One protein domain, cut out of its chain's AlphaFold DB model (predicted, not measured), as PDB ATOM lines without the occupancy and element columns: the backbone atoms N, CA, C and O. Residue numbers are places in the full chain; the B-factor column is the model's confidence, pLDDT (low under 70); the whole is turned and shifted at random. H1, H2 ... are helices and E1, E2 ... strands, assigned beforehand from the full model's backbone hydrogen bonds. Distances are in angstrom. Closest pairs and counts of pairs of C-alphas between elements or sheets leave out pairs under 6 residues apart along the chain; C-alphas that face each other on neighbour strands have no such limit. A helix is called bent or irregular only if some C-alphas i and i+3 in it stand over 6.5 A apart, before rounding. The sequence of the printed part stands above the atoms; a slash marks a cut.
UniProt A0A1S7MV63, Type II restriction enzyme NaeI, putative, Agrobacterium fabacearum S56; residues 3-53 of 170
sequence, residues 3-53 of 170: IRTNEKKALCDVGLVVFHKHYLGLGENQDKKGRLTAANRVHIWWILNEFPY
ATOM      1  N   ILE A   3      43.961   3.340  11.671       94.00
ATOM      2  CA  ILE A   3      45.090   2.414  11.621       94.00
ATOM      3  C   ILE A   3      44.628   1.164  10.882       94.00
ATOM      4  O   ILE A   3      43.529   0.661  11.132       94.00
ATOM      5  N   ARG A   4      45.464   0.668   9.973       93.00
ATOM      6  CA  ARG A   4      45.285  -0.621   9.305       93.00
ATOM      7  C   ARG A   4      46.594  -1.395   9.377       93.00
ATOM      8  O   ARG A   4      47.660  -0.821   9.190       93.00
ATOM      9  N   THR A   5      46.509  -2.695   9.614       91.44
ATOM     10  CA  THR A   5      47.654  -3.607   9.570       91.44
ATOM     11  C   THR A   5      47.363  -4.752   8.607       91.44
ATOM     12  O   THR A   5      46.224  -5.198   8.456       91.44
ATOM     13  N   ASN A   6      48.403  -5.212   7.921       88.25
ATOM     14  CA  ASN A   6      48.407  -6.428   7.127       88.25
ATOM     15  C   ASN A   6      49.555  -7.310   7.619       88.25
ATOM     16  O   ASN A   6      50.695  -7.144   7.188       88.25
ATOM     17  N   GLU A   7      49.238  -8.243   8.515       83.19
ATOM     18  CA  GLU A   7      50.229  -9.112   9.164       83.19
ATOM     19  C   GLU A   7      50.987  -9.991   8.170       83.19
ATOM     20  O   GLU A   7      52.205 -10.114   8.269       83.19
ATOM     21  N   LYS A   8      50.297 -10.511   7.148       80.12
ATOM     22  CA  LYS A   8      50.899 -11.372   6.118       80.12
ATOM     23  C   LYS A   8      51.943 -10.654   5.272       80.12
ATOM     24  O   LYS A   8      52.912 -11.268   4.844       80.12
ATOM     25  N   LYS A   9      51.718  -9.369   4.985       83.94
ATOM     26  CA  LYS A   9      52.658  -8.539   4.218       83.94
ATOM     27  C   LYS A   9      53.617  -7.750   5.110       83.94
ATOM     28  O   LYS A   9      54.502  -7.092   4.579       83.94
ATOM     29  N   ALA A  10      53.417  -7.791   6.428       88.06
ATOM     30  CA  ALA A  10      54.098  -6.942   7.395       88.06
ATOM     31  C   ALA A  10      54.039  -5.447   7.018       88.06
ATOM     32  O   ALA A  10      55.040  -4.740   7.073       88.06
ATOM     33  N   LEU A  11      52.854  -4.971   6.606       92.44
ATOM     34  CA  LEU A  11      52.615  -3.569   6.230       92.44
ATOM     35  C   LEU A  11      51.586  -2.909   7.145       92.44
ATOM     36  O   LEU A  11      50.593  -3.536   7.525       92.44
ATOM     37  N   CYS A  12      51.774  -1.631   7.452       94.12
ATOM     38  CA  CYS A  12      50.815  -0.833   8.199       94.12
ATOM     39  C   CYS A  12      50.499   0.499   7.514       94.12
ATOM     40  O   CYS A  12      51.298   1.060   6.766       94.12
ATOM     41  N   ASP A  13      49.309   1.011   7.804       94.94
ATOM     42  CA  ASP A  13      48.893   2.359   7.451       94.94
ATOM     43  C   ASP A  13      48.447   3.093   8.709       94.94
ATOM     44  O   ASP A  13      47.704   2.548   9.533       94.94
ATOM     45  N   VAL A  14      48.850   4.352   8.825       96.75
ATOM     46  CA  VAL A  14      48.437   5.260   9.893       96.75
ATOM     47  C   VAL A  14      48.027   6.567   9.249       96.75
ATOM     48  O   VAL A  14      48.799   7.170   8.509       96.75
ATOM     49  N   GLY A  15      46.809   7.017   9.525       96.19
ATOM     50  CA  GLY A  15      46.286   8.240   8.936       96.19
ATOM     51  C   GLY A  15      45.362   9.012   9.861       96.19
ATOM     52  O   GLY A  15      44.845   8.509  10.866       96.19
ATOM     53  N   LEU A  16      45.126  10.264   9.499       95.88
ATOM     54  CA  LEU A  16      44.159  11.140  10.137       95.88
ATOM     55  C   LEU A  16      43.044  11.457   9.149       95.88
ATOM     56  O   LEU A  16      43.273  11.665   7.964       95.88
ATOM     57  N   VAL A  17      41.817  11.476   9.649       93.56
ATOM     58  CA  VAL A  17      40.642  11.850   8.870       93.56
ATOM     59  C   VAL A  17      39.669  12.559   9.795       93.56
ATOM     60  O   VAL A  17      39.482  12.150  10.946       93.56
ATOM     61  N   VAL A  18      39.063  13.624   9.285       92.00
ATOM     62  CA  VAL A  18      37.925  14.287   9.917       92.00
ATOM     63  C   VAL A  18      36.664  13.658   9.334       92.00
ATOM     64  O   VAL A  18      36.439  13.689   8.126       92.00
ATOM     65  N   PHE A  19      35.858  13.022  10.183       87.50
ATOM     66  CA  PHE A  19      34.659  12.319   9.735       87.50
ATOM     67  C   PHE A  19      33.498  13.291   9.532       87.50
ATOM     68  O   PHE A  19      32.902  13.773  10.493       87.50
ATOM     69  N   HIS A  20      33.130  13.520   8.275       87.81
ATOM     70  CA  HIS A  20      31.872  14.170   7.924       87.81
ATOM     71  C   HIS A  20      30.789  13.119   7.670       87.81
ATOM     72  O   HIS A  20      31.071  12.036   7.159       87.81
ATOM     73  N   LYS A  21      29.527  13.433   7.994       85.19
ATOM     74  CA  LYS A  21      28.408  12.480   7.846       85.19
ATOM     75  C   LYS A  21      28.286  11.915   6.426       85.19
ATOM     76  O   LYS A  21      28.015  10.733   6.279       85.19
ATOM     77  N   HIS A  22      28.553  12.724   5.400       85.50
ATOM     78  CA  HIS A  22      28.497  12.301   3.995       85.50
ATOM     79  C   HIS A  22      29.665  11.391   3.567       85.50
ATOM     80  O   HIS A  22      29.610  10.795   2.495       85.50
ATOM     81  N   TYR A  23      30.710  11.243   4.391       85.06
ATOM     82  CA  TYR A  23      31.783  10.275   4.148       85.06
ATOM     83  C   TYR A  23      31.412   8.852   4.585       85.06
ATOM     84  O   TYR A  23      32.018   7.868   4.134       85.06
ATOM     85  N   LEU A  24      30.432   8.745   5.483       84.75
ATOM     86  CA  LEU A  24      30.006   7.500   6.100       84.75
ATOM     87  C   LEU A  24      28.940   6.813   5.243       84.75
ATOM     88  O   LEU A  24      28.034   7.451   4.715       84.75
ATOM     89  N   GLY A  25      29.051   5.495   5.102       78.88
ATOM     90  CA  GLY A  25      28.026   4.692   4.448       78.88
ATOM     91  C   GLY A  25      26.773   4.604   5.317       78.88
ATOM     92  O   GLY A  25      26.871   4.602   6.542       78.88
ATOM     93  N   LEU A  26      25.614   4.445   4.675       66.62
ATOM     94  CA  LEU A  26      24.293   4.295   5.311       66.62
ATOM     95  C   LEU A  26      24.123   2.981   6.107       66.62
ATOM     96  O   LEU A  26      23.029   2.672   6.567       66.62
ATOM     97  N   GLY A  27      25.184   2.183   6.247       59.38
ATOM     98  CA  GLY A  27      25.151   0.907   6.951       59.38
ATOM     99  C   GLY A  27      25.100   1.106   8.461       59.38
ATOM    100  O   GLY A  27      26.138   1.291   9.096       59.38
ATOM    101  N   GLU A  28      23.901   1.027   9.034       55.31
ATOM    102  CA  GLU A  28      23.717   0.777  10.458       55.31
ATOM    103  C   GLU A  28      24.157  -0.664  10.752       55.31
ATOM    104  O   GLU A  28      23.414  -1.625  10.571       55.31
ATOM    105  N   ASN A  29      25.391  -0.838  11.229       62.09
ATOM    106  CA  ASN A  29      25.663  -2.004  12.071       62.09
ATOM    107  C   ASN A  29      24.702  -1.956  13.279       62.09
ATOM    108  O   ASN A  29      24.231  -0.876  13.624       62.09
ATOM    109  N   GLN A  30      24.455  -3.076  13.971       61.34
ATOM    110  CA  GLN A  30      23.590  -3.111  15.172       61.34
ATOM    111  C   GLN A  30      23.926  -2.017  16.215       61.34
ATOM    112  O   GLN A  30      23.042  -1.541  16.918       61.34
ATOM    113  N   ASP A  31      25.178  -1.550  16.232       74.50
ATOM    114  CA  ASP A  31      25.690  -0.454  17.069       74.50
ATOM    115  C   ASP A  31      25.517   0.972  16.485       74.50
ATOM    116  O   ASP A  31      26.085   1.924  17.019       74.50
ATOM    117  N   LYS A  32      24.833   1.154  15.348       72.69
ATOM    118  CA  LYS A  32      24.698   2.431  14.607       72.69
ATOM    119  C   LYS A  32      26.029   3.106  14.225       72.69
ATOM    120  O   LYS A  32      26.102   4.316  14.008       72.69
ATOM    121  N   LYS A  33      27.111   2.327  14.121       77.69
ATOM    122  CA  LYS A  33      28.441   2.814  13.719       77.69
ATOM    123  C   LYS A  33      28.541   2.901  12.195       77.69
ATOM    124  O   LYS A  33      28.619   1.873  11.527       77.69
ATOM    125  N   GLY A  34      28.607   4.121  11.663       76.44
ATOM    126  CA  GLY A  34      28.885   4.368  10.247       76.44
ATOM    127  C   GLY A  34      30.336   4.039   9.881       76.44
ATOM    128  O   GLY A  34      31.265   4.326  10.637       76.44
ATOM    129  N   ARG A  35      30.547   3.438   8.708       82.12
ATOM    130  CA  ARG A  35      31.886   3.138   8.170       82.12
ATOM    131  C   ARG A  35      32.261   4.133   7.082       82.12
ATOM    132  O   ARG A  35      31.419   4.478   6.260       82.12
ATOM    133  N   LEU A  36      33.532   4.530   7.029       86.06
ATOM    134  CA  LEU A  36      34.058   5.317   5.915       86.06
ATOM    135  C   LEU A  36      33.879   4.545   4.604       86.06
ATOM    136  O   LEU A  36      34.376   3.423   4.463       86.06
ATOM    137  N   THR A  37      33.164   5.137   3.654       86.56
ATOM    138  CA  THR A  37      32.984   4.543   2.324       86.56
ATOM    139  C   THR A  37      34.311   4.477   1.569       86.56
ATOM    140  O   THR A  37      35.219   5.271   1.811       86.56
ATOM    141  N   ALA A  38      34.435   3.528   0.637       85.94
ATOM    142  CA  ALA A  38      35.657   3.354  -0.149       85.94
ATOM    143  C   ALA A  38      36.035   4.628  -0.926       85.94
ATOM    144  O   ALA A  38      37.196   5.028  -0.890       85.94
ATOM    145  N   ALA A  39      35.050   5.300  -1.535       88.44
ATOM    146  CA  ALA A  39      35.247   6.551  -2.269       88.44
ATOM    147  C   ALA A  39      35.822   7.674  -1.389       88.44
ATOM    148  O   ALA A  39      36.670   8.435  -1.834       88.44
ATOM    149  N   ASN A  40      35.430   7.732  -0.114       89.94
ATOM    150  CA  ASN A  40      35.859   8.786   0.804       89.94
ATOM    151  C   ASN A  40      37.176   8.474   1.537       89.94
ATOM    152  O   ASN A  40      37.634   9.273   2.353       89.94
ATOM    153  N   ARG A  41      37.838   7.346   1.231       88.31
ATOM    154  CA  ARG A  41      39.191   7.052   1.745       88.31
ATOM    155  C   ARG A  41      40.251   8.018   1.221       88.31
ATOM    156  O   ARG A  41      41.293   8.149   1.853       88.31
ATOM    157  N   VAL A  42      39.976   8.712   0.117       91.75
ATOM    158  CA  VAL A  42      40.855   9.752  -0.445       91.75
ATOM    159  C   VAL A  42      41.057  10.935   0.507       91.75
ATOM    160  O   VAL A  42      42.054  11.636   0.409       91.75
ATOM    161  N   HIS A  43      40.134  11.142   1.455       93.25
ATOM    162  CA  HIS A  43      40.205  12.214   2.452       93.25
ATOM    163  C   HIS A  43      41.031  11.845   3.689       93.25
ATOM    164  O   HIS A  43      41.111  12.627   4.637       93.25
ATOM    165  N   ILE A  44      41.621  10.648   3.717       94.44
ATOM    166  CA  ILE A  44      42.551  10.265   4.771       94.44
ATOM    167  C   ILE A  44      43.904  10.902   4.457       94.44
ATOM    168  O   ILE A  44      44.515  10.618   3.430       94.44
ATOM    169  N   TRP A  45      44.397  11.723   5.378       96.31
ATOM    170  CA  TRP A  45      45.778  12.174   5.361       96.31
ATOM    171  C   TRP A  45      46.666  11.082   5.964       96.31
ATOM    172  O   TRP A  45      46.644  10.849   7.176       96.31
ATOM    173  N   TRP A  46      47.391  10.361   5.111       96.19
ATOM    174  CA  TRP A  46      48.271   9.273   5.532       96.19
ATOM    175  C   TRP A  46      49.591   9.813   6.082       96.19
ATOM    176  O   TRP A  46      50.314  10.529   5.398       96.19
ATOM    177  N   ILE A  47      49.904   9.428   7.317       96.75
ATOM    178  CA  ILE A  47      51.210   9.629   7.953       96.75
ATOM    179  C   ILE A  47      52.141   8.480   7.547       96.75
ATOM    180  O   ILE A  47      53.294   8.703   7.196       96.75
ATOM    181  N   LEU A  48      51.614   7.254   7.564       95.06
ATOM    182  CA  LEU A  48      52.250   6.043   7.052       95.06
ATOM    183  C   LEU A  48      51.278   5.379   6.073       95.06
ATOM    184  O   LEU A  48      50.096   5.228   6.393       95.06
ATOM    185  N   ASN A  49      51.761   4.990   4.897       93.56
ATOM    186  CA  ASN A  49      50.980   4.282   3.889       93.56
ATOM    187  C   ASN A  49      51.803   3.117   3.346       93.56
ATOM    188  O   ASN A  49      52.948   3.322   2.951       93.56
ATOM    189  N   GLU A  50      51.232   1.915   3.401       93.69
ATOM    190  CA  GLU A  50      51.886   0.646   3.070       93.69
ATOM    191  C   GLU A  50      53.295   0.534   3.677       93.69
ATOM    192  O   GLU A  50      54.227   0.019   3.062       93.69
ATOM    193  N   PHE A  51      53.462   1.044   4.900       94.06
ATOM    194  CA  PHE A  51      54.762   1.152   5.541       94.06
ATOM    195  C   PHE A  51      55.184  -0.208   6.110       94.06
ATOM    196  O   PHE A  51      54.406  -0.815   6.854       94.06
ATOM    197  N   PRO A  52      56.388  -0.714   5.791       90.12
ATOM    198  CA  PRO A  52      56.838  -2.005   6.286       90.12
ATOM    199  C   PRO A  52      57.142  -1.955   7.784       90.12
ATOM    200  O   PRO A  52      57.739  -1.006   8.289       90.12
ATOM    201  N   TYR A  53      56.773  -3.013   8.497       85.06
ATOM    202  CA  TYR A  53      57.144  -3.233   9.891       85.06
ATOM    203  C   TYR A  53      57.723  -4.642  10.070       85.06
ATOM    204  O   TYR A  53      57.575  -5.479   9.178       85.06
TER     205      TYR A  53
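Overview. This is residues 3 to 53 of the 170 residues of the protein "Type II restriction enzyme NaeI, putative" of Agrobacterium fabacearum S56 (UniProt A0A1S7MV63). A small, narrow sheet of three antiparallel strands makes one end of this domain, and a long loop of residues 17 to 38 runs away from it and folds back, making the other end. E2 lies in the middle of the sheet between E1 and E3, and one short helix, H1, sits where the returning loop leads into E3. The printed part has 51 residues, with one named helix and three named strands in the order E1, E2, H1, E3 along the chain, and the sheet runs E1, E2, E3. The class is mixed, helices and strands, with under half of the residues, 23, in named elements. The whole is loose, with a radius of gyration of the C-alphas of 12.8 A, and the C-alphas span 33 by 22 by 15 A along their three main axes.

Along the chain. The printed part opens with strand E1, residues 3 to 6, from C-alpha 3 at (45.090, 2.414, 11.621) to C-alpha 6, 10.5 A away. After residues 7 to 10 comes strand E2, residues 11 to 16, whose first and last C-alphas are 17.4 A apart; C-alpha 16 stands at (44.159, 11.140, 10.137). Residues 17 to 38 hold no named element, and their C-alphas lie 6 to 20 A from the mean of all C-alphas. Helix H1 follows with residues 39 to 43 and measures 8.9 A from first to last C-alpha. It is irregular, but only just: C-alphas 39 and 42 are 6.7 A apart. Strand E3, residues 45 to 52, is the longest strand with 8 residues and measures 18.0 A, ending with C-alpha 52 at (56.838, -2.005, 6.286).

Arrangement. E1 and E3 are the edge strands of the sheet, and E2 is the inner strand. E1 and E2 form a hairpin of antiparallel neighbours, with 168 degrees between their directions. Among their C-alphas that face each other are those of Thr 5 and Cys 12, 4.4 A apart. N 6 and O 11 are within hydrogen-bond range at 2.8 A, and N 13 and O 4 also at 2.8 A. E2 and E3 are antiparallel neighbours too, with 170 degrees between their directions. Among their C-alphas that face each other are those of Gly 15 and Trp 46, 4.1 A apart, and those of Leu 11 and Pro 52, 4.5 A apart. N 16 and O 45 are within hydrogen-bond range at 2.8 A, and N 12 and O 51 also at 2.8 A. The sheet's C-alphas lie up to 2.8 A off the best plane through them. H1 is not on the sheet, with 2 pairs of C-alphas within 10 A. H1 and E1 are apart. In the backbone of H1, 0 of 1 O i to N i+4 pairs and 1 of 2 O i to N i+3 pairs are within hydrogen-bond range.

Size, cuts and confidence. The two C-alphas farthest apart are those of Gln 30, in the long loop, and Pro 52, the last residue of E3, at 34.4 A. The C-alphas of Ile 3 and Tyr 53, the first and last printed residues, are 13.4 A apart. The printed part has no cut, and the full chain has 170 residues. The links from E1 to E2, of 4 residues, and from H1 to E3, of 1 residue, are tight. The link from E2 to H1, of 22 residues, is long. The mean pLDDT of the printed part is 86.0, and the model's confidence is low, under 70, at residues 26 to 30.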